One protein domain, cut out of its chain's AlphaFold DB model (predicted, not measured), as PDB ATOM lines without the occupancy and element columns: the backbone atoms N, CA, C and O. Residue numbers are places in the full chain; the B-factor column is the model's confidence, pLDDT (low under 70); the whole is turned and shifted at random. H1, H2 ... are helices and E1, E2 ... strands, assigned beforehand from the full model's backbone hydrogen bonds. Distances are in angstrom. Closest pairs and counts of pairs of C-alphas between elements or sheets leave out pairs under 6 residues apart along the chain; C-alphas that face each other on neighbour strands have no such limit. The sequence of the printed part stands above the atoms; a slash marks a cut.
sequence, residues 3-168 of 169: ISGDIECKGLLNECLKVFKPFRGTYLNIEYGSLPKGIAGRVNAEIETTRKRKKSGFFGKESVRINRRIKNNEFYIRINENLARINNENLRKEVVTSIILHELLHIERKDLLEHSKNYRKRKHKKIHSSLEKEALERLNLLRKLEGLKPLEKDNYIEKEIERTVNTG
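What this domain is: This is residues 3 to 168 of the 169 residues of an uncharacterized protein of Candidatus Parvarchaeum acidiphilum ARMAN-4 (UniProt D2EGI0). Helices are stacked on one face of a curled sheet, and the two long strands of that sheet, E3 and E4, run on beyond the helices as a hairpin arm, E3 with its later residues and E4 with its earlier ones, which makes much of the length, with residues 56 to 61 at its tip standing free. Within the body, H1 and H3 pack on the sheet, the long helix H5 crosses them away from the sheet, and H6 lies at the end of the domain far from the arm's tip. The printed part has 166 residues with six named helices and four named strands, in the order E1 H1 E2 E3 E4 H2 H3 H4 H5 H6; the mixed sheet runs E1, E2, E4, E3, and the class is mixed, helices and strands. The whole is loose, with a radius of gyration of the C-alphas of 19.2 A, and spans 71 by 32 by 29 A.

Where its parts are: E1 is residues 3 to 5, 7.2 A long, beginning at C-alpha 3 at (-12.603, -6.671, 23.491). H1 is residues 7 to 19, 20.1 A, and E2 is residues 27 to 33, 18.2 A. E3, residues 41 to 54, measures 39.0 A and ends at C-alpha 54 at (10.508, 25.514, 32.885). E4, residues 63 to 80, measures 41.1 A and bends by 76 degrees at residue 73. H2 is residues 81 to 85, H3 residues 89 to 109 with 30.0 A, and H4 residues 112 to 115. H5, residues 124 to 145, measures 32.3 A. H6, residues 158 to 166, measures 11.7 A and ends at C-alpha 166 at (-39.982, -2.574, 44.347).

How they stand to each other: The sheet is twisted and curled, with E1 and E3 as edge strands. E1 and E2 are parallel, with N 4 and O 28 3.0 A apart, within hydrogen-bond range. E1, H1 and E2 form a strand-helix-strand unit, two parallel neighbour strands with a helix between, and its crossover is left-handed. E2 and E4 are parallel at 59 degrees, with N 77 and O 29 at 2.8 A. E3 and E4 form an antiparallel hairpin at 167 degrees, with N 50 and O 67 at 2.8 A and N 78 and O 42 at 2.8 A. H1 and H3 lie on the same face, making two layers, helices on one face of a sheet. H1 lies over E2 at a height over the sheet of 9.7 A. H3 lies over E4 and E3 at a height of 9.5 A and runs along the strands, at 4 degrees to E3 on the local plane. H3 is the hub, touching four helices. With its residues 93 to 101 alone it touches H1 at a steep tilt of 56 degrees, the same way; the closest C-alphas, of Leu 12 and Thr 97, are 6.1 A apart. H3 and H5 touch at a steep tilt of 54 degrees, opposite ways, with the C-alphas of His 102 and Ala 135 closest at 5.5 A. H2 and H6 each only just touch H3, with 3 pairs of C-alphas within 8 A; the closest are those of Leu 83 and Arg 92, 6.7 A, and of Leu 91 and Thr 164, 7.6 A. H4 only grazes the sheet, with residues 112 to 114. Every O i to N i+4 pair is within hydrogen-bond range in H3 and H6, against 7 of 9 in H1, 14 of 18 in H5 and 0 of 1 in H2, where 2 of 2 O i to N i+3 pairs are; H4 is too short for such a pair.

The domain as a whole: The C-alphas farthest apart, of Phe 58 and Gly 168, are 72.6 A apart. The printed part has no cut. The link from H5 to H6, 12 residues, is long. Residues 117 to 123 also stand free. The mean pLDDT of the printed part is 79.9; residues 54 to 63, 113 to 129 and 153 to 168 are under 70.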
ATOM      1  N   ILE A   3     -11.663  -6.651  22.368       95.12
ATOM      2  CA  ILE A   3     -12.603  -6.671  23.491       95.12
ATOM      3  C   ILE A   3     -12.421  -7.950  24.311       95.12
ATOM      4  O   ILE A   3     -12.509  -9.060  23.777       95.12
ATOM      5  N   SER A   4     -12.255  -7.803  25.625       96.12
ATOM      6  CA  SER A   4     -12.122  -8.905  26.585       96.12
ATOM      7  C   SER A   4     -13.022  -8.712  27.816       96.12
ATOM      8  O   SER A   4     -13.639  -7.659  27.977       96.12
ATOM      9  N   GLY A   5     -13.109  -9.739  28.669       95.19
ATOM     10  CA  GLY A   5     -13.873  -9.712  29.920       95.19
ATOM     11  C   GLY A   5     -15.077 -10.660  29.958       95.19
ATOM     12  O   GLY A   5     -15.088 -11.670  29.250       95.19
ATOM     13  N   ASP A   6     -16.053 -10.346  30.811       95.25
ATOM     14  CA  ASP A   6     -17.233 -11.180  31.081       95.25
ATOM     15  C   ASP A   6     -18.100 -11.387  29.825       95.25
ATOM     16  O   ASP A   6     -18.257 -10.481  29.009       95.25
ATOM     17  N   ILE A   7     -18.661 -12.589  29.644       96.50
ATOM     18  CA  ILE A   7     -19.351 -12.971  28.400       96.50
ATOM     19  C   ILE A   7     -20.610 -12.127  28.174       96.50
ATOM     20  O   ILE A   7     -20.800 -11.617  27.066       96.50
ATOM     21  N   GLU A   8     -21.441 -11.955  29.205       95.19
ATOM     22  CA  GLU A   8     -22.661 -11.145  29.123       95.19
ATOM     23  C   GLU A   8     -22.289  -9.686  28.840       95.19
ATOM     24  O   GLU A   8     -22.747  -9.103  27.852       95.19
ATOM     25  N   CYS A   9     -21.368  -9.127  29.631       96.88
ATOM     26  CA  CYS A   9     -20.898  -7.754  29.457       96.88
ATOM     27  C   CYS A   9     -20.328  -7.499  28.058       96.88
ATOM     28  O   CYS A   9     -20.597  -6.462  27.453       96.88
ATOM     29  N   LYS A  10     -19.557  -8.446  27.510       97.50
ATOM     30  CA  LYS A  10     -19.017  -8.360  26.148       97.50
ATOM     31  C   LYS A  10     -20.119  -8.353  25.096       97.50
ATOM     32  O   LYS A  10     -20.008  -7.613  24.119       97.50
ATOM     33  N   GLY A  11     -21.152  -9.180  25.264       97.06
ATOM     34  CA  GLY A  11     -22.315  -9.194  24.376       97.06
ATOM     35  C   GLY A  11     -22.980  -7.820  24.325       97.06
ATOM     36  O   GLY A  11     -23.093  -7.223  23.254       97.06
ATOM     37  N   LEU A  12     -23.296  -7.272  25.499       96.94
ATOM     38  CA  LEU A  12     -23.922  -5.956  25.639       96.94
ATOM     39  C   LEU A  12     -23.028  -4.819  25.128       96.94
ATOM     40  O   LEU A  12     -23.499  -3.907  24.448       96.94
ATOM     41  N   LEU A  13     -21.720  -4.882  25.383       97.19
ATOM     42  CA  LEU A  13     -20.760  -3.914  24.857       97.19
ATOM     43  C   LEU A  13     -20.748  -3.907  23.322       97.19
ATOM     44  O   LEU A  13     -20.766  -2.838  22.714       97.19
ATOM     45  N   ASN A  14     -20.759  -5.078  22.682       96.56
ATOM     46  CA  ASN A  14     -20.828  -5.171  21.222       96.56
ATOM     47  C   ASN A  14     -22.124  -4.579  20.655       96.56
ATOM     48  O   ASN A  14     -22.089  -3.935  19.606       96.56
ATOM     49  N   GLU A  15     -23.257  -4.758  21.339       95.69
ATOM     50  CA  GLU A  15     -24.504  -4.083  20.970       95.69
ATOM     51  C   GLU A  15     -24.357  -2.563  21.078       95.69
ATOM     52  O   GLU A  15     -24.641  -1.853  20.112       95.69
ATOM     53  N   CYS A  16     -23.820  -2.071  22.198       96.75
ATOM     54  CA  CYS A  16     -23.611  -0.644  22.440       96.75
ATOM     55  C   CYS A  16     -22.727   0.016  21.381       96.75
ATOM     56  O   CYS A  16     -23.001   1.131  20.944       96.75
ATOM     57  N   LEU A  17     -21.688  -0.673  20.914       96.31
ATOM     58  CA  LEU A  17     -20.750  -0.136  19.928       96.31
ATOM     59  C   LEU A  17     -21.393   0.177  18.567       96.31
ATOM     60  O   LEU A  17     -20.833   0.972  17.813       96.31
ATOM     61  N   LYS A  18     -22.586  -0.358  18.266       95.50
ATOM     62  CA  LYS A  18     -23.342  -0.044  17.038       95.50
ATOM     63  C   LYS A  18     -23.745   1.431  16.938       95.50
ATOM     64  O   LYS A  18     -23.979   1.917  15.835       95.50
ATOM     65  N   VAL A  19     -23.827   2.140  18.065       95.69
ATOM     66  CA  VAL A  19     -24.214   3.563  18.130       95.69
ATOM     67  C   VAL A  19     -23.042   4.486  18.484       95.69
ATOM     68  O   VAL A  19     -23.246   5.622  18.908       95.69
ATOM     69  N   PHE A  20     -21.803   4.013  18.305       93.69
ATOM     70  CA  PHE A  20     -20.577   4.783  18.526       93.69
ATOM     71  C   PHE A  20     -19.738   4.860  17.255       93.69
ATOM     72  O   PHE A  20     -19.803   4.001  16.373       93.69
ATOM     73  N   LYS A  21     -18.884   5.885  17.169       89.75
ATOM     74  CA  LYS A  21     -17.824   5.893  16.159       89.75
ATOM     75  C   LYS A  21     -16.805   4.784  16.460       89.75
ATOM     76  O   LYS A  21     -16.569   4.476  17.628       89.75
ATOM     77  N   PRO A  22     -16.139   4.213  15.437       89.31
ATOM     78  CA  PRO A  22     -15.161   3.153  15.657       89.31
ATOM     79  C   PRO A  22     -14.001   3.582  16.571       89.31
ATOM     80  O   PRO A  22     -13.243   4.498  16.241       89.31
ATOM     81  N   PHE A  23     -13.800   2.851  17.669       89.12
ATOM     82  CA  PHE A  23     -12.661   3.000  18.582       89.12
ATOM     83  C   PHE A  23     -11.398   2.328  18.001       89.12
ATOM     84  O   PHE A  23     -10.994   1.222  18.372       89.12
ATOM     85  N   ARG A  24     -10.800   2.960  16.983       88.75
ATOM     86  CA  ARG A  24      -9.623   2.419  16.276       88.75
ATOM     87  C   ARG A  24      -8.408   2.327  17.201       88.75
ATOM     88  O   ARG A  24      -8.061   3.297  17.863       88.75
ATOM     89  N   GLY A  25      -7.732   1.176  17.182       91.00
ATOM     90  CA  GLY A  25      -6.547   0.927  18.012       91.00
ATOM     91  C   GLY A  25      -6.827   0.899  19.518       91.00
ATOM     92  O   GLY A  25      -5.893   1.033  20.297       91.00
ATOM     93  N   THR A  26      -8.094   0.773  19.920       94.31
ATOM     94  CA  THR A  26      -8.511   0.714  21.322       94.31
ATOM     95  C   THR A  26      -8.669  -0.730  21.784       94.31
ATOM     96  O   THR A  26      -9.204  -1.567  21.043       94.31
ATOM     97  N   TYR A  27      -8.255  -0.983  23.023       95.94
ATOM     98  CA  TYR A  27      -8.551  -2.198  23.773       95.94
ATOM     99  C   TYR A  27      -9.568  -1.882  24.875       95.94
ATOM    100  O   TYR A  27      -9.369  -0.942  25.649       95.94
ATOM    101  N   LEU A  28     -10.656  -2.652  24.930       96.62
ATOM    102  CA  LEU A  28     -11.695  -2.531  25.951       96.62
ATOM    103  C   LEU A  28     -11.792  -3.838  26.739       96.62
ATOM    104  O   LEU A  28     -12.126  -4.883  26.185       96.62
ATOM    105  N   ASN A  29     -11.552  -3.773  28.039       97.25
ATOM    106  CA  ASN A  29     -11.897  -4.848  28.957       97.25
ATOM    107  C   ASN A  29     -13.166  -4.449  29.715       97.25
ATOM    108  O   ASN A  29     -13.238  -3.330  30.226       97.25
ATOM    109  N   ILE A  30     -14.167  -5.330  29.748       98.12
ATOM    110  CA  ILE A  30     -15.417  -5.084  30.466       98.12
ATOM    111  C   ILE A  30     -15.794  -6.254  31.370       98.12
ATOM    112  O   ILE A  30     -15.875  -7.398  30.932       98.12
ATOM    113  N   GLU A  31     -16.065  -5.967  32.636       97.81
ATOM    114  CA  GLU A  31     -16.415  -6.991  33.619       97.81
ATOM    115  C   GLU A  31     -17.409  -6.465  34.656       97.81
ATOM    116  O   GLU A  31     -17.430  -5.272  34.983       97.81
ATOM    117  N   TYR A  32     -18.190  -7.379  35.229       97.06
ATOM    118  CA  TYR A  32     -18.744  -7.145  36.554       97.06
ATOM    119  C   TYR A  32     -17.612  -7.168  37.578       97.06
ATOM    120  O   TYR A  32     -16.734  -8.028  37.536       97.06
ATOM    121  N   GLY A  33     -17.636  -6.238  38.523       94.00
ATOM    122  CA  GLY A  33     -16.632  -6.176  39.569       94.00
ATOM    123  C   GLY A  33     -17.110  -5.424  40.796       94.00
ATOM    124  O   GLY A  33     -18.110  -4.698  40.777       94.00
ATOM    125  N   SER A  34     -16.360  -5.586  41.882       92.69
ATOM    126  CA  SER A  34     -16.666  -4.904  43.131       92.69
ATOM    127  C   SER A  34     -16.450  -3.395  42.995       92.69
ATOM    128  O   SER A  34     -15.362  -2.928  42.634       92.69
ATOM    129  N   LEU A  35     -17.505  -2.625  43.272       84.69
ATOM    130  CA  LEU A  35     -17.520  -1.163  43.231       84.69
ATOM    131  C   LEU A  35     -18.149  -0.597  44.516       84.69
ATOM    132  O   LEU A  35     -19.015  -1.242  45.113       84.69
ATOM    133  N   PRO A  36     -17.763   0.624  44.945       81.94
ATOM    134  CA  PRO A  36     -18.372   1.278  46.099       81.94
ATOM    135  C   PRO A  36     -19.896   1.403  45.987       81.94
ATOM    136  O   PRO A  36     -20.445   1.563  44.893       81.94
ATOM    137  N   LYS A  37     -20.579   1.404  47.139       74.75
ATOM    138  CA  LYS A  37     -22.033   1.599  47.209       74.75
ATOM    139  C   LYS A  37     -22.428   2.911  46.517       74.75
ATOM    140  O   LYS A  37     -21.837   3.955  46.785       74.75
ATOM    141  N   GLY A  38     -23.427   2.843  45.637       73.06
ATOM    142  CA  GLY A  38     -23.921   3.987  44.862       73.06
ATOM    143  C   GLY A  38     -23.181   4.254  43.546       73.06
ATOM    144  O   GLY A  38     -23.552   5.180  42.835       73.06
ATOM    145  N   ILE A  39     -22.162   3.461  43.194       78.19
ATOM    146  CA  ILE A  39     -21.488   3.544  41.891       78.19
ATOM    147  C   ILE A  39     -21.939   2.368  41.026       78.19
ATOM    148  O   ILE A  39     -21.630   1.221  41.347       78.19
ATOM    149  N   ALA A  40     -22.663   2.649  39.942       85.00
ATOM    150  CA  ALA A  40     -23.205   1.627  39.041       85.00
ATOM    151  C   ALA A  40     -22.192   1.157  37.980       85.00
ATOM    152  O   ALA A  40     -22.155  -0.025  37.639       85.00
ATOM    153  N   GLY A  41     -21.342   2.069  37.510       87.19
ATOM    154  CA  GLY A  41     -20.289   1.810  36.537       87.19
ATOM    155  C   GLY A  41     -19.074   2.701  36.772       87.19
ATOM    156  O   GLY A  41     -19.141   3.698  37.499       87.19
ATOM    157  N   ARG A  42     -17.933   2.289  36.221       89.31
ATOM    158  CA  ARG A  42     -16.724   3.110  36.145       89.31
ATOM    159  C   ARG A  42     -15.826   2.640  35.013       89.31
ATOM    160  O   ARG A  42     -15.451   1.472  34.980       89.31
ATOM    161  N   VAL A  43     -15.336   3.574  34.211       92.56
ATOM    162  CA  VAL A  43     -14.204   3.357  33.306       92.56
ATOM    163  C   VAL A  43     -12.887   3.920  33.855       92.56
ATOM    164  O   VAL A  43     -12.834   5.012  34.419       92.56
ATOM    165  N   ASN A  44     -11.796   3.168  33.678       91.06
ATOM    166  CA  ASN A  44     -10.428   3.582  34.008       91.06
ATOM    167  C   ASN A  44      -9.482   3.392  32.814       91.06
ATOM    168  O   ASN A  44      -9.739   2.569  31.940       91.06
ATOM    169  N   ALA A  45      -8.358   4.114  32.816       91.06
ATOM    170  CA  ALA A  45      -7.269   3.960  31.850       91.06
ATOM    171  C   ALA A  45      -5.914   4.271  32.504       91.06
ATOM    172  O   ALA A  45      -5.846   5.068  33.445       91.06
ATOM    173  N   GLU A  46      -4.825   3.693  31.988       87.19
ATOM    174  CA  GLU A  46      -3.473   4.045  32.441       87.19
ATOM    175  C   GLU A  46      -3.089   5.453  31.950       87.19
ATOM    176  O   GLU A  46      -3.119   5.751  30.749       87.19
ATOM    177  N   ILE A  47      -2.709   6.330  32.890       86.00
ATOM    178  CA  ILE A  47      -2.340   7.722  32.608       86.00
ATOM    179  C   ILE A  47      -0.834   7.920  32.758       86.00
ATOM    180  O   ILE A  47      -0.286   7.907  33.861       86.00
ATOM    181  N   GLU A  48      -0.171   8.230  31.650       84.62
ATOM    182  CA  GLU A  48       1.213   8.678  31.664       84.62
ATOM    183  C   GLU A  48       1.280  10.159  32.056       84.62
ATOM    184  O   GLU A  48       0.586  11.007  31.487       84.62
ATOM    185  N   THR A  49       2.140  10.487  33.024       85.56
ATOM    186  CA  THR A  49       2.355  11.861  33.491       85.56
ATOM    187  C   THR A  49       3.793  12.302  33.238       85.56
ATOM    188  O   THR A  49       4.722  11.811  33.870       85.56
ATOM    189  N   THR A  50       3.986  13.307  32.385       86.06
ATOM    190  CA  THR A  50       5.300  13.918  32.137       86.06
ATOM    191  C   THR A  50       5.420  15.241  32.890       86.06
ATOM    192  O   THR A  50       4.544  16.104  32.789       86.06
ATOM    193  N   ARG A  51       6.525  15.451  33.613       85.94
ATOM    194  CA  ARG A  51       6.828  16.723  34.292       85.94
ATOM    195  C   ARG A  51       7.983  17.420  33.582       85.94
ATOM    196  O   ARG A  51       9.082  16.885  33.531       85.94
ATOM    197  N   LYS A  52       7.747  18.620  33.052       82.12
ATOM    198  CA  LYS A  52       8.799  19.466  32.470       82.12
ATOM    199  C   LYS A  52       8.994  20.695  33.351       82.12
ATOM    200  O   LYS A  52       8.056  21.472  33.542       82.12
ATOM    201  N   ARG A  53      10.200  20.869  33.894       77.69
ATOM    202  CA  ARG A  53      10.587  22.098  34.599       77.69
ATOM    203  C   ARG A  53      10.856  23.181  33.561       77.69
ATOM    204  O   ARG A  53      11.605  22.948  32.616       77.69
ATOM    205  N   LYS A  54      10.233  24.346  33.718       69.88
ATOM    206  CA  LYS A  54      10.508  25.514  32.885       69.88
ATOM    207  C   LYS A  54      11.293  26.512  33.735       69.88
ATOM    208  O   LYS A  54      10.764  27.024  34.719       69.88
ATOM    209  N   LYS A  55      12.544  26.781  33.355       58.50
ATOM    210  CA  LYS A  55      13.287  27.935  33.872       58.50
ATOM    211  C   LYS A  55      12.751  29.174  33.152       58.50
ATOM    212  O   LYS A  55      12.994  29.338  31.962       58.50
ATOM    213  N   SER A  56      11.956  29.998  33.826       57.62
ATOM    214  CA  SER A  56      11.659  31.354  33.350       57.62
ATOM    215  C   SER A  56      12.756  32.298  33.841       57.62
ATOM    216  O   SER A  56      13.163  32.202  34.998       57.62
ATOM    217  N   GLY A  57      13.255  33.156  32.948       57.03
ATOM    218  CA  GLY A  57      14.447  33.983  33.149       57.03
ATOM    219  C   GLY A  57      14.414  34.956  34.338       57.03
ATOM    220  O   GLY A  57      13.361  35.259  34.892       57.03
ATOM    221  N   PHE A  58      15.628  35.398  34.683       53.16
ATOM    222  CA  PHE A  58      16.124  36.487  35.548       53.16
ATOM    223  C   PHE A  58      15.500  36.790  36.934       53.16
ATOM    224  O   PHE A  58      16.221  37.290  37.783       53.16
ATOM    225  N   PHE A  59      14.247  36.426  37.240       58.81
ATOM    226  CA  PHE A  59      13.622  36.629  38.568       58.81
ATOM    227  C   PHE A  59      13.033  35.350  39.205       58.81
ATOM    228  O   PHE A  59      12.254  35.410  40.152       58.81
ATOM    229  N   GLY A  60      13.424  34.173  38.702       56.44
ATOM    230  CA  GLY A  60      13.470  32.933  39.489       56.44
ATOM    231  C   GLY A  60      12.174  32.465  40.166       56.44
ATOM    232  O   GLY A  60      12.183  32.178  41.358       56.44
ATOM    233  N   LYS A  61      11.073  32.296  39.425       55.72
ATOM    234  CA  LYS A  61      10.003  31.372  39.849       55.72
ATOM    235  C   LYS A  61      10.061  30.114  38.994       55.72
ATOM    236  O   LYS A  61       9.713  30.139  37.816       55.72
ATOM    237  N   GLU A  62      10.521  29.009  39.575       65.44
ATOM    238  CA  GLU A  62      10.444  27.710  38.910       65.44
ATOM    239  C   GLU A  62       8.975  27.324  38.722       65.44
ATOM    240  O   GLU A  62       8.197  27.277  39.675       65.44
ATOM    241  N   SER A  63       8.583  27.039  37.479       69.50
ATOM    242  CA  SER A  63       7.255  26.503  37.183       69.50
ATOM    243  C   SER A  63       7.372  25.087  36.630       69.50
ATOM    244  O   SER A  63       8.196  24.788  35.759       69.50
ATOM    245  N   VAL A  64       6.544  24.182  37.153       77.88
ATOM    246  CA  VAL A  64       6.464  22.794  36.690       77.88
ATOM    247  C   VAL A  64       5.252  22.658  35.781       77.88
ATOM    248  O   VAL A  64       4.111  22.786  36.223       77.88
ATOM    249  N   ARG A  65       5.485  22.358  34.499       78.81
ATOM    250  CA  ARG A  65       4.414  21.986  33.573       78.81
ATOM    251  C   ARG A  65       4.191  20.479  33.659       78.81
ATOM    252  O   ARG A  65       5.084  19.698  33.335       78.81
ATOM    253  N   ILE A  66       2.992  20.082  34.076       80.00
ATOM    254  CA  ILE A  66       2.559  18.681  34.108       80.00
ATOM    255  C   ILE A  66       1.734  18.405  32.850       80.00
ATOM    256  O   ILE A  66       0.713  19.058  32.630       80.00
ATOM    257  N   ASN A  67       2.172  17.449  32.035       80.19
ATOM    258  CA  ASN A  67       1.409  16.916  30.913       80.19
ATOM    259  C   ASN A  67       0.891  15.515  31.262       80.19
ATOM    260  O   ASN A  67       1.604  14.757  31.915       80.19
ATOM    261  N   ARG A  68      -0.335  15.184  30.853       81.00
ATOM    262  CA  ARG A  68      -0.950  13.869  31.078       81.00
ATOM    263  C   ARG A  68      -1.551  13.356  29.780       81.00
ATOM    264  O   ARG A  68      -2.209  14.130  29.087       81.00
ATOM    265  N   ARG A  69      -1.356  12.076  29.479       85.50
ATOM    266  CA  ARG A  69      -1.987  11.391  28.343       85.50
ATOM    267  C   ARG A  69      -2.362   9.964  28.722       85.50
ATOM    268  O   ARG A  69      -1.745   9.388  29.611       85.50
ATOM    269  N   ILE A  70      -3.364   9.410  28.048       86.56
ATOM    270  CA  ILE A  70      -3.662   7.976  28.121       86.56
ATOM    271  C   ILE A  70      -2.525   7.247  27.400       86.56
ATOM    272  O   ILE A  70      -2.153   7.651  26.298       86.56
ATOM    273  N   LYS A  71      -1.933   6.242  28.049       82.56
ATOM    274  CA  LYS A  71      -0.668   5.640  27.603       82.56
ATOM    275  C   LYS A  71      -0.840   4.693  26.407       82.56
ATOM    276  O   LYS A  71      -0.143   4.871  25.414       82.56
ATOM    277  N   ASN A  72      -1.807   3.770  26.474       86.94
ATOM    278  CA  ASN A  72      -1.947   2.658  25.514       86.94
ATOM    279  C   ASN A  72      -3.309   2.580  24.793       86.94
ATOM    280  O   ASN A  72      -3.553   1.632  24.060       86.94
ATOM    281  N   ASN A  73      -4.224   3.538  24.993       90.56
ATOM    282  CA  ASN A  73      -5.640   3.405  24.586       90.56
ATOM    283  C   ASN A  73      -6.308   2.109  25.102       90.56
ATOM    284  O   ASN A  73      -7.183   1.543  24.444       90.56
ATOM    285  N   GLU A  74      -5.901   1.665  26.290       94.12
ATOM    286  CA  GLU A  74      -6.494   0.550  27.025       94.12
ATOM    287  C   GLU A  74      -7.453   1.100  28.079       94.12
ATOM    288  O   GLU A  74      -7.073   1.954  28.892       94.12
ATOM    289  N   PHE A  75      -8.695   0.619  28.054       95.31
ATOM    290  CA  PHE A  75      -9.735   1.034  28.986       95.31
ATOM    291  C   PHE A  75     -10.361  -0.175  29.673       95.31
ATOM    292  O   PHE A  75     -10.647  -1.190  29.039       95.31
ATOM    293  N   TYR A  76     -10.606  -0.021  30.970       95.50
ATOM    294  CA  TYR A  76     -11.218  -1.030  31.827       95.50
ATOM    295  C   TYR A  76     -12.553  -0.495  32.326       95.50
ATOM    296  O   TYR A  76     -12.582   0.417  33.158       95.50
ATOM    297  N   ILE A  77     -13.640  -1.034  31.787       96.62
ATOM    298  CA  ILE A  77     -15.014  -0.721  32.164       96.62
ATOM    299  C   ILE A  77     -15.442  -1.733  33.226       96.62
ATOM    300  O   ILE A  77     -15.457  -2.935  32.986       96.62
ATOM    301  N   ARG A  78     -15.803  -1.246  34.409       96.69
ATOM    302  CA  ARG A  78     -16.348  -2.066  35.489       96.69
ATOM    303  C   ARG A  78     -17.802  -1.725  35.714       96.69
ATOM    304  O   ARG A  78     -18.132  -0.560  35.927       96.69
ATOM    305  N   ILE A  79     -18.638  -2.751  35.717       94.19
ATOM    306  CA  ILE A  79     -20.049  -2.682  36.082       94.19
ATOM    307  C   ILE A  79     -20.189  -3.227  37.500       94.19
ATOM    308  O   ILE A  79     -19.507  -4.180  37.872       94.19
ATOM    309  N   ASN A  80     -21.036  -2.616  38.325       90.94
ATOM    310  CA  ASN A  80     -21.194  -3.059  39.707       90.94
ATOM    311  C   ASN A  80     -21.711  -4.505  39.748       90.94
ATOM    312  O   ASN A  80     -22.771  -4.798  39.198       90.94
ATOM    313  N   GLU A  81     -20.994  -5.387  40.442       94.00
ATOM    314  CA  GLU A  81     -21.350  -6.806  40.592       94.00
ATOM    315  C   GLU A  81     -22.760  -7.043  41.156       94.00
ATOM    316  O   GLU A  81     -23.372  -8.074  40.889       94.00
ATOM    317  N   ASN A  82     -23.326  -6.084  41.897       88.00
ATOM    318  CA  ASN A  82     -24.696  -6.198  42.396       88.00
ATOM    319  C   ASN A  82     -25.741  -6.196  41.270       88.00
ATOM    320  O   ASN A  82     -26.817  -6.755  41.452       88.00
ATOM    321  N   LEU A  83     -25.433  -5.611  40.109       88.75
ATOM    322  CA  LEU A  83     -26.330  -5.611  38.949       88.75
ATOM    323  C   LEU A  83     -26.414  -6.991  38.292       88.75
ATOM    324  O   LEU A  83     -27.469  -7.347  37.774       88.75
ATOM    325  N   ALA A  84     -25.361  -7.809  38.405       91.56
ATOM    326  CA  ALA A  84     -25.390  -9.203  37.964       91.56
ATOM    327  C   ALA A  84     -26.438 -10.038  38.728       91.56
ATOM    328  O   ALA A  84     -26.895 -11.065  38.240       91.56
ATOM    329  N   ARG A  85     -26.855  -9.584  39.921       89.94
ATOM    330  CA  ARG A  85     -27.849 -10.260  40.773       89.94
ATOM    331  C   ARG A  85     -29.300  -9.924  40.417       89.94
ATOM    332  O   ARG A  85     -30.213 -10.415  41.072       89.94
ATOM    333  N   ILE A  86     -29.538  -9.070  39.420       85.69
ATOM    334  CA  ILE A  86     -30.891  -8.783  38.933       85.69
ATOM    335  C   ILE A  86     -31.423 -10.043  38.237       85.69
ATOM    336  O   ILE A  86     -30.928 -10.413  37.177       85.69
ATOM    337  N   ASN A  87     -32.442 -10.684  38.820       87.25
ATOM    338  CA  ASN A  87     -33.011 -11.933  38.293       87.25
ATOM    339  C   ASN A  87     -33.729 -11.751  36.948       87.25
ATOM    340  O   ASN A  87     -33.683 -12.634  36.099       87.25
ATOM    341  N   ASN A  88     -34.395 -10.610  36.742       86.50
ATOM    342  CA  ASN A  88     -35.051 -10.308  35.473       86.50
ATOM    343  C   ASN A  88     -33.996  -9.939  34.419       86.50
ATOM    344  O   ASN A  88     -33.463  -8.830  34.432       86.50
ATOM    345  N   GLU A  89     -33.712 -10.866  33.504       90.56
ATOM    346  CA  GLU A  89     -32.669 -10.710  32.482       90.56
ATOM    347  C   GLU A  89     -32.900  -9.505  31.568       90.56
ATOM    348  O   GLU A  89     -31.951  -8.794  31.246       90.56
ATOM    349  N   ASN A  90     -34.153  -9.222  31.202       87.75
ATOM    350  CA  ASN A  90     -34.483  -8.077  30.355       87.75
ATOM    351  C   ASN A  90     -34.163  -6.760  31.065       87.75
ATOM    352  O   ASN A  90     -33.514  -5.891  30.484       87.75
ATOM    353  N   LEU A  91     -34.542  -6.639  32.344       83.44
ATOM    354  CA  LEU A  91     -34.177  -5.468  33.140       83.44
ATOM    355  C   LEU A  91     -32.658  -5.349  33.266       83.44
ATOM    356  O   LEU A  91     -32.100  -4.268  33.081       83.44
ATOM    357  N   ARG A  92     -31.986  -6.455  33.606       90.38
ATOM    358  CA  ARG A  92     -30.533  -6.474  33.775       90.38
ATOM    359  C   ARG A  92     -29.848  -5.987  32.502       90.38
ATOM    360  O   ARG A  92     -29.019  -5.083  32.579       90.38
ATOM    361  N   LYS A  93     -30.261  -6.510  31.341       92.38
ATOM    362  CA  LYS A  93     -29.795  -6.066  30.025       92.38
ATOM    363  C   LYS A  93     -30.005  -4.563  29.843       92.38
ATOM    364  O   LYS A  93     -29.043  -3.878  29.505       92.38
ATOM    365  N   GLU A  94     -31.202  -4.031  30.082       87.25
ATOM    366  CA  GLU A  94     -31.487  -2.600  29.896       87.25
ATOM    367  C   GLU A  94     -30.626  -1.702  30.803       87.25
ATOM    368  O   GLU A  94     -29.996  -0.753  30.322       87.25
ATOM    369  N   VAL A  95     -30.533  -2.027  32.096       87.00
ATOM    370  CA  VAL A  95     -29.752  -1.250  33.073       87.00
ATOM    371  C   VAL A  95     -28.263  -1.296  32.740       87.00
ATOM    372  O   VAL A  95     -27.607  -0.254  32.673       87.00
ATOM    373  N   VAL A  96     -27.716  -2.487  32.490       92.75
ATOM    374  CA  VAL A  96     -26.290  -2.651  32.180       92.75
ATOM    375  C   VAL A  96     -25.944  -1.978  30.853       92.75
ATOM    376  O   VAL A  96     -24.939  -1.276  30.777       92.75
ATOM    377  N   THR A  97     -26.802  -2.088  29.836       93.81
ATOM    378  CA  THR A  97     -26.637  -1.387  28.549       93.81
ATOM    379  C   THR A  97     -26.562   0.123  28.751       93.81
ATOM    380  O   THR A  97     -25.652   0.775  28.241       93.81
ATOM    381  N   SER A  98     -27.477   0.693  29.539       90.31
ATOM    382  CA  SER A  98     -27.471   2.125  29.851       90.31
ATOM    383  C   SER A  98     -26.162   2.575  30.512       90.31
ATOM    384  O   SER A  98     -25.599   3.604  30.128       90.31
ATOM    385  N   ILE A  99     -25.634   1.782  31.449       91.12
ATOM    386  CA  ILE A  99     -24.358   2.069  32.113       91.12
ATOM    387  C   ILE A  99     -23.199   1.976  31.117       91.12
ATOM    388  O   ILE A  99     -22.376   2.885  31.056       91.12
ATOM    389  N   ILE A 100     -23.145   0.933  30.286       95.50
ATOM    390  CA  ILE A 100     -22.089   0.773  29.274       95.50
ATOM    391  C   ILE A 100     -22.055   1.972  28.323       95.50
ATOM    392  O   ILE A 100     -20.980   2.499  28.038       95.50
ATOM    393  N   LEU A 101     -23.216   2.441  27.859       93.88
ATOM    394  CA  LEU A 101     -23.313   3.629  27.010       93.88
ATOM    395  C   LEU A 101     -22.730   4.870  27.696       93.88
ATOM    396  O   LEU A 101     -22.014   5.646  27.058       93.88
ATOM    397  N   HIS A 102     -23.006   5.043  28.989       90.44
ATOM    398  CA  HIS A 102     -22.453   6.132  29.789       90.44
ATOM    399  C   HIS A 102     -20.922   6.060  29.859       90.44
ATOM    400  O   HIS A 102     -20.233   7.040  29.577       90.44
ATOM    401  N   GLU A 103     -20.374   4.882  30.160       91.75
ATOM    402  CA  GLU A 103     -18.927   4.689  30.270       91.75
ATOM    403  C   GLU A 103     -18.211   4.838  28.917       91.75
ATOM    404  O   GLU A 103     -17.135   5.432  28.837       91.75
ATOM    405  N   LEU A 104     -18.816   4.380  27.818       94.75
ATOM    406  CA  LEU A 104     -18.268   4.577  26.474       94.75
ATOM    407  C   LEU A 104     -18.227   6.058  26.066       94.75
ATOM    408  O   LEU A 104     -17.309   6.473  25.353       94.75
ATOM    409  N   LEU A 105     -19.190   6.872  26.515       92.44
ATOM    410  CA  LEU A 105     -19.181   8.318  26.267       92.44
ATOM    411  C   LEU A 105     -17.983   9.001  26.928       92.44
ATOM    412  O   LEU A 105     -17.392   9.895  26.316       92.44
ATOM    413  N   HIS A 106     -17.582   8.559  28.122       88.75
ATOM    414  CA  HIS A 106     -16.369   9.054  28.777       88.75
ATOM    415  C   HIS A 106     -15.111   8.777  27.938       88.75
ATOM    416  O   HIS A 106     -14.253   9.649  27.744       88.75
ATOM    417  N   ILE A 107     -15.022   7.578  27.352       91.12
ATOM    418  CA  ILE A 107     -13.918   7.202  26.458       91.12
ATOM    419  C   ILE A 107     -13.913   8.083  25.203       91.12
ATOM    420  O   ILE A 107     -12.878   8.659  24.855       91.12
ATOM    421  N   GLU A 108     -15.057   8.226  24.527       90.94
ATOM    422  CA  GLU A 108     -15.158   8.997  23.281       90.94
ATOM    423  C   GLU A 108     -14.852  10.488  23.493       90.94
ATOM    424  O   GLU A 108     -14.142  11.103  22.690       90.94
ATOM    425  N   ARG A 109     -15.327  11.065  24.605       86.94
ATOM    426  CA  ARG A 109     -15.092  12.472  24.972       86.94
ATOM    427  C   ARG A 109     -13.705  12.721  25.573       86.94
ATOM    428  O   ARG A 109     -13.298  13.879  25.677       86.94
ATOM    429  N   LYS A 110     -12.956  11.669  25.930       82.62
ATOM    430  CA  LYS A 110     -11.626  11.734  26.574       82.62
ATOM    431  C   LYS A 110     -11.626  12.520  27.893       82.62
ATOM    432  O   LYS A 110     -10.614  13.118  28.271       82.62
ATOM    433  N   ASP A 111     -12.747  12.528  28.604       76.38
ATOM    434  CA  ASP A 111     -12.936  13.310  29.832       76.38
ATOM    435  C   ASP A 111     -12.323  12.650  31.082       76.38
ATOM    436  O   ASP A 111     -12.087  13.329  32.083       76.38
ATOM    437  N   LEU A 112     -11.912  11.381  30.996       74.19
ATOM    438  CA  LEU A 112     -11.094  10.693  32.007       74.19
ATOM    439  C   LEU A 112      -9.842  11.494  32.412       74.19
ATOM    440  O   LEU A 112      -9.449  11.531  33.581       74.19
ATOM    441  N   LEU A 113      -9.231  12.208  31.460       64.56
ATOM    442  CA  LEU A 113      -8.102  13.101  31.733       64.56
ATOM    443  C   LEU A 113      -8.522  14.346  32.532       64.56
ATOM    444  O   LEU A 113      -7.732  14.853  33.337       64.56
ATOM    445  N   GLU A 114      -9.743  14.848  32.330       58.47
ATOM    446  CA  GLU A 114     -10.293  16.000  33.051       58.47
ATOM    447  C   GLU A 114     -10.670  15.651  34.496       58.47
ATOM    448  O   GLU A 114     -10.350  16.431  35.399       58.47
ATOM    449  N   HIS A 115     -11.254  14.469  34.730       55.03
ATOM    450  CA  HIS A 115     -11.623  13.986  36.067       55.03
ATOM    451  C   HIS A 115     -10.411  13.786  37.000       55.03
ATOM    452  O   HIS A 115     -10.548  13.906  38.215       55.03
ATOM    453  N   SER A 116      -9.205  13.577  36.454       50.31
ATOM    454  CA  SER A 116      -7.952  13.464  37.229       50.31
ATOM    455  C   SER A 116      -7.415  14.790  37.804       50.31
ATOM    456  O   SER A 116      -6.485  14.795  38.616       50.31
ATOM    457  N   LYS A 117      -7.948  15.945  37.376       47.47
ATOM    458  CA  LYS A 117      -7.593  17.263  37.941       47.47
ATOM    459  C   LYS A 117      -8.460  17.534  39.175       47.47
ATOM    460  O   LYS A 117      -9.512  16.936  39.331       47.47
ATOM    461  N   ASN A 118      -8.047  18.448  40.059       47.62
ATOM    462  CA  ASN A 118      -8.810  18.837  41.258       47.62
ATOM    463  C   ASN A 118     -10.123  19.565  40.851       47.62
ATOM    464  O   ASN A 118     -10.227  20.791  40.860       47.62
ATOM    465  N   TYR A 119     -11.104  18.774  40.408       42.91
ATOM    466  CA  TYR A 119     -12.323  19.112  39.661       42.91
ATOM    467  C   TYR A 119     -13.503  19.488  40.576       42.91
ATOM    468  O   TYR A 119     -14.590  19.828  40.113       42.91
ATOM    469  N   ARG A 120     -13.283  19.472  41.896       46.81
ATOM    470  CA  ARG A 120     -14.315  19.556  42.942       46.81
ATOM    471  C   ARG A 120     -15.183  20.827  42.961       46.81
ATOM    472  O   ARG A 120     -16.180  20.816  43.665       46.81
ATOM    473  N   LYS A 121     -14.846  21.923  42.257       47.66
ATOM    474  CA  LYS A 121     -15.523  23.230  42.469       47.66
ATOM    475  C   LYS A 121     -16.206  23.913  41.274       47.66
ATOM    476  O   LYS A 121     -16.975  24.829  41.529       47.66
ATOM    477  N   ARG A 122     -15.957  23.564  39.996       45.19
ATOM    478  CA  ARG A 122     -16.405  24.441  38.872       45.19
ATOM    479  C   ARG A 122     -17.206  23.830  37.711       45.19
ATOM    480  O   ARG A 122     -17.876  24.593  37.028       45.19
ATOM    481  N   LYS A 123     -17.195  22.514  37.460       45.47
ATOM    482  CA  LYS A 123     -17.775  21.943  36.213       45.47
ATOM    483  C   LYS A 123     -18.860  20.872  36.407       45.47
ATOM    484  O   LYS A 123     -19.555  20.548  35.446       45.47
ATOM    485  N   HIS A 124     -19.046  20.370  37.631       45.72
ATOM    486  CA  HIS A 124     -19.892  19.199  37.917       45.72
ATOM    487  C   HIS A 124     -21.359  19.351  37.464       45.72
ATOM    488  O   HIS A 124     -21.993  18.355  37.148       45.72
ATOM    489  N   LYS A 125     -21.886  20.583  37.371       45.25
ATOM    490  CA  LYS A 125     -23.299  20.835  37.035       45.25
ATOM    491  C   LYS A 125     -23.607  20.959  35.530       45.25
ATOM    492  O   LYS A 125     -24.742  20.725  35.149       45.25
ATOM    493  N   LYS A 126     -22.642  21.329  34.670       48.06
ATOM    494  CA  LYS A 126     -22.884  21.541  33.216       48.06
ATOM    495  C   LYS A 126     -22.438  20.378  32.324       48.06
ATOM    496  O   LYS A 126     -22.966  20.236  31.228       48.06
ATOM    497  N   ILE A 127     -21.463  19.576  32.764       51.38
ATOM    498  CA  ILE A 127     -20.927  18.461  31.961       51.38
ATOM    499  C   ILE A 127     -21.738  17.178  32.145       51.38
ATOM    500  O   ILE A 127     -21.977  16.477  31.168       51.38
ATOM    501  N   HIS A 128     -22.235  16.912  33.356       54.75
ATOM    502  CA  HIS A 128     -23.050  15.720  33.606       54.75
ATOM    503  C   HIS A 128     -24.400  15.768  32.883       54.75
ATOM    504  O   HIS A 128     -24.757  14.810  32.206       54.75
ATOM    505  N   SER A 129     -25.085  16.918  32.883       61.00
ATOM    506  CA  SER A 129     -26.399  17.044  32.237       61.00
ATOM    507  C   SER A 129     -26.374  16.823  30.718       61.00
ATOM    508  O   SER A 129     -27.384  16.429  30.138       61.00
ATOM    509  N   SER A 130     -25.251  17.115  30.047       72.44
ATOM    510  CA  SER A 130     -25.106  16.866  28.604       72.44
ATOM    511  C   SER A 130     -24.663  15.439  28.295       72.44
ATOM    512  O   SER A 130     -24.927  14.954  27.200       72.44
ATOM    513  N   LEU A 131     -23.973  14.773  29.224       78.88
ATOM    514  CA  LEU A 131     -23.552  13.383  29.068       78.88
ATOM    515  C   LEU A 131     -24.735  12.431  29.270       78.88
ATOM    516  O   LEU A 131     -24.953  11.557  28.443       78.88
ATOM    517  N   GLU A 132     -25.568  12.674  30.283       77.56
ATOM    518  CA  GLU A 132     -26.803  11.911  30.523       77.56
ATOM    519  C   GLU A 132     -27.795  12.017  29.362       77.56
ATOM    520  O   GLU A 132     -28.380  11.017  28.949       77.56
ATOM    521  N   LYS A 133     -27.959  13.223  28.801       83.94
ATOM    522  CA  LYS A 133     -28.825  13.433  27.636       83.94
ATOM    523  C   LYS A 133     -28.333  12.632  26.428       83.94
ATOM    524  O   LYS A 133     -29.133  11.975  25.776       83.94
ATOM    525  N   GLU A 134     -27.031  12.665  26.150       88.50
ATOM    526  CA  GLU A 134     -26.462  11.926  25.020       88.50
ATOM    527  C   GLU A 134     -26.505  10.405  25.246       88.50
ATOM    528  O   GLU A 134     -26.774   9.653  24.312       88.50
ATOM    529  N   ALA A 135     -26.309   9.941  26.485       87.19
ATOM    530  CA  ALA A 135     -26.460   8.529  26.838       87.19
ATOM    531  C   ALA A 135     -27.882   8.032  26.537       87.19
ATOM    532  O   ALA A 135     -28.049   6.991  25.903       87.19
ATOM    533  N   LEU A 136     -28.900   8.817  26.908       88.25
ATOM    534  CA  LEU A 136     -30.298   8.524  26.594       88.25
ATOM    535  C   LEU A 136     -30.574   8.543  25.083       88.25
ATOM    536  O   LEU A 136     -31.257   7.659  24.572       88.25
ATOM    537  N   GLU A 137     -30.038   9.525  24.354       91.56
ATOM    538  CA  GLU A 137     -30.169   9.592  22.893       91.56
ATOM    539  C   GLU A 137     -29.592   8.327  22.232       91.56
ATOM    540  O   GLU A 137     -30.256   7.721  21.390       91.56
ATOM    541  N   ARG A 138     -28.410   7.861  22.661       92.31
ATOM    542  CA  ARG A 138     -27.790   6.623  22.150       92.31
ATOM    543  C   ARG A 138     -28.541   5.363  22.555       92.31
ATOM    544  O   ARG A 138     -28.682   4.459  21.734       92.31
ATOM    545  N   LEU A 139     -29.077   5.317  23.772       90.88
ATOM    546  CA  LEU A 139     -29.937   4.219  24.204       90.88
ATOM    547  C   LEU A 139     -31.191   4.136  23.328       90.88
ATOM    548  O   LEU A 139     -31.543   3.062  22.852       90.88
ATOM    549  N   ASN A 140     -31.823   5.271  23.035       91.81
ATOM    550  CA  ASN A 140     -32.977   5.327  22.142       91.81
ATOM    551  C   ASN A 140     -32.641   4.916  20.701       91.81
ATOM    552  O   ASN A 140     -33.492   4.335  20.026       91.81
ATOM    553  N   LEU A 141     -31.410   5.150  20.233       94.25
ATOM    554  CA  LEU A 141     -30.946   4.610  18.953       94.25
ATOM    555  C   LEU A 141     -30.863   3.078  18.977       94.25
ATOM    556  O   LEU A 141     -31.349   2.452  18.038       94.25
ATOM    557  N   LEU A 142     -30.322   2.469  20.039       92.69
ATOM    558  CA  LEU A 142     -30.317   1.004  20.182       92.69
ATOM    559  C   LEU A 142     -31.735   0.440  20.241       92.69
ATOM    560  O   LEU A 142     -32.066  -0.466  19.485       92.69
ATOM    561  N   ARG A 143     -32.598   1.041  21.064       91.31
ATOM    562  CA  ARG A 143     -34.010   0.654  21.179       91.31
ATOM    563  C   ARG A 143     -34.712   0.694  19.827       91.31
ATOM    564  O   ARG A 143     -35.417  -0.243  19.481       91.31
ATOM    565  N   LYS A 144     -34.459   1.727  19.020       93.00
ATOM    566  CA  LYS A 144     -34.992   1.821  17.656       93.00
ATOM    567  C   LYS A 144     -34.507   0.677  16.756       93.00
ATOM    568  O   LYS A 144     -35.303   0.176  15.968       93.00
ATOM    569  N   LEU A 145     -33.240   0.267  16.860       91.56
ATOM    570  CA  LEU A 145     -32.707  -0.885  16.113       91.56
ATOM    571  C   LEU A 145     -33.372  -2.205  16.530       91.56
ATOM    572  O   LEU A 145     -33.523  -3.094  15.700       91.56
ATOM    573  N   GLU A 146     -33.792  -2.309  17.789       88.38
ATOM    574  CA  GLU A 146     -34.517  -3.460  18.341       88.38
ATOM    575  C   GLU A 146     -36.051  -3.353  18.180       88.38
ATOM    576  O   GLU A 146     -36.783  -4.231  18.625       88.38
ATOM    577  N   GLY A 147     -36.568  -2.289  17.549       88.75
ATOM    578  CA  GLY A 147     -38.011  -2.070  17.370       88.75
ATOM    579  C   GLY A 147     -38.759  -1.620  18.636       88.75
ATOM    580  O   GLY A 147     -39.987  -1.659  18.680       88.75
ATOM    581  N   LEU A 148     -38.040  -1.176  19.666       86.88
ATOM    582  CA  LEU A 148     -38.587  -0.718  20.940       86.88
ATOM    583  C   LEU A 148     -38.926   0.780  20.917       86.88
ATOM    584  O   LEU A 148     -38.297   1.589  20.229       86.88
ATOM    585  N   LYS A 149     -39.917   1.173  21.728       86.50
ATOM    586  CA  LYS A 149     -40.308   2.581  21.892       86.50
ATOM    587  C   LYS A 149     -39.204   3.389  22.586       86.50
ATOM    588  O   LYS A 149     -38.591   2.866  23.524       86.50
ATOM    589  N   PRO A 150     -38.973   4.652  22.185       88.62
ATOM    590  CA  PRO A 150     -38.002   5.517  22.845       88.62
ATOM    591  C   PRO A 150     -38.432   5.839  24.280       88.62
ATOM    592  O   PRO A 150     -39.620   5.913  24.588       88.62
ATOM    593  N   LEU A 151     -37.444   6.037  25.143       84.31
ATOM    594  CA  LEU A 151     -37.601   6.488  26.517       84.31
ATOM    595  C   LEU A 151     -37.588   8.017  26.578       84.31
ATOM    596  O   LEU A 151     -36.827   8.677  25.859       84.31
ATOM    597  N   GLU A 152     -38.401   8.571  27.473       81.19
ATOM    598  CA  GLU A 152     -38.394   9.994  27.803       81.19
ATOM    599  C   GLU A 152     -37.387  10.305  28.915       81.19
ATOM    600  O   GLU A 152     -36.960   9.431  29.669       81.19
ATOM    601  N   LYS A 153     -36.970  11.574  28.999       67.88
ATOM    602  CA  LYS A 153     -35.864  12.010  29.861       67.88
ATOM    603  C   LYS A 153     -36.155  11.862  31.353       67.88
ATOM    604  O   LYS A 153     -35.231  11.630  32.132       67.88
ATOM    605  N   ASP A 154     -37.412  11.986  31.750       56.69
ATOM    606  CA  ASP A 154     -37.768  11.973  33.156       56.69
ATOM    607  C   ASP A 154     -37.753  10.533  33.685       56.69
ATOM    608  O   ASP A 154     -38.715   9.782  33.526       56.69
ATOM    609  N   ASN A 155     -36.695  10.213  34.442       54.34
ATOM    610  CA  ASN A 155     -36.517   9.016  35.276       54.34
ATOM    611  C   ASN A 155     -36.108   7.703  34.574       54.34
ATOM    612  O   ASN A 155     -36.371   6.628  35.106       54.34
ATOM    613  N   TYR A 156     -35.457   7.744  33.413       65.44
ATOM    614  CA  TYR A 156     -35.266   6.530  32.605       65.44
ATOM    615  C   TYR A 156     -34.418   5.405  33.246       65.44
ATOM    616  O   TYR A 156     -34.588   4.252  32.871       65.44
ATOM    617  N   ILE A 157     -33.525   5.711  34.199       57.88
ATOM    618  CA  ILE A 157     -32.759   4.692  34.949       57.88
ATOM    619  C   ILE A 157     -33.348   4.500  36.346       57.88
ATOM    620  O   ILE A 157     -33.589   3.375  36.766       57.88
ATOM    621  N   GLU A 158     -33.594   5.591  37.075       53.03
ATOM    622  CA  GLU A 158     -34.021   5.536  38.479       53.03
ATOM    623  C   GLU A 158     -35.443   4.992  38.640       53.03
ATOM    624  O   GLU A 158     -35.637   4.134  39.493       53.03
ATOM    625  N   LYS A 159     -36.416   5.371  37.791       55.47
ATOM    626  CA  LYS A 159     -37.756   4.749  37.837       55.47
ATOM    627  C   LYS A 159     -37.745   3.309  37.352       55.47
ATOM    628  O   LYS A 159     -38.605   2.560  37.795       55.47
ATOM    629  N   GLU A 160     -36.833   2.919  36.468       50.75
ATOM    630  CA  GLU A 160     -36.785   1.539  35.973       50.75
ATOM    631  C   GLU A 160     -36.124   0.618  37.007       50.75
ATOM    632  O   GLU A 160     -36.655  -0.441  37.327       50.75
ATOM    633  N   ILE A 161     -35.058   1.086  37.665       51.09
ATOM    634  CA  ILE A 161     -34.489   0.427  38.845       51.09
ATOM    635  C   ILE A 161     -35.517   0.394  39.991       51.09
ATOM    636  O   ILE A 161     -35.748  -0.669  40.558       51.09
ATOM    637  N   GLU A 162     -36.177   1.508  40.330       51.53
ATOM    638  CA  GLU A 162     -37.168   1.554  41.419       51.53
ATOM    639  C   GLU A 162     -38.429   0.739  41.127       51.53
ATOM    640  O   GLU A 162     -38.910   0.047  42.025       51.53
ATOM    641  N   ARG A 163     -38.973   0.778  39.900       47.72
ATOM    642  CA  ARG A 163     -40.125  -0.052  39.517       47.72
ATOM    643  C   ARG A 163     -39.792  -1.509  39.702       47.72
ATOM    644  O   ARG A 163     -40.584  -2.216  40.304       47.72
ATOM    645  N   THR A 164     -38.657  -1.976  39.213       44.94
ATOM    646  CA  THR A 164     -38.422  -3.418  39.148       44.94
ATOM    647  C   THR A 164     -37.782  -3.977  40.421       44.94
ATOM    648  O   THR A 164     -37.991  -5.146  40.727       44.94
ATOM    649  N   VAL A 165     -37.103  -3.150  41.229       43.56
ATOM    650  CA  VAL A 165     -36.657  -3.524  42.586       43.56
ATOM    651  C   VAL A 165     -37.826  -3.522  43.585       43.56
ATOM    652  O   VAL A 165     -37.852  -4.377  44.466       43.56
ATOM    653  N   ASN A 166     -38.826  -2.639  43.435       37.72
ATOM    654  CA  ASN A 166     -39.982  -2.574  44.347       37.72
ATOM    655  C   ASN A 166     -41.243  -3.316  43.860       37.72
ATOM    656  O   ASN A 166     -42.211  -3.401  44.612       37.72
ATOM    657  N   THR A 167     -41.270  -3.863  42.637       36.66
ATOM    658  CA  THR A 167     -42.379  -4.723  42.152       36.66
ATOM    659  C   THR A 167     -42.044  -6.210  42.131       36.66
ATOM    660  O   THR A 167     -42.800  -6.991  41.553       36.66
ATOM    661  N   GLY A 168     -40.963  -6.618  42.804       36.78
ATOM    662  CA  GLY A 168     -40.689  -8.019  43.113       36.78
ATOM    663  C   GLY A 168     -41.836  -8.649  43.907       36.78
ATOM    664  O   GLY A 168     -41.861  -8.589  45.134       36.78
TER     665      GLY A 168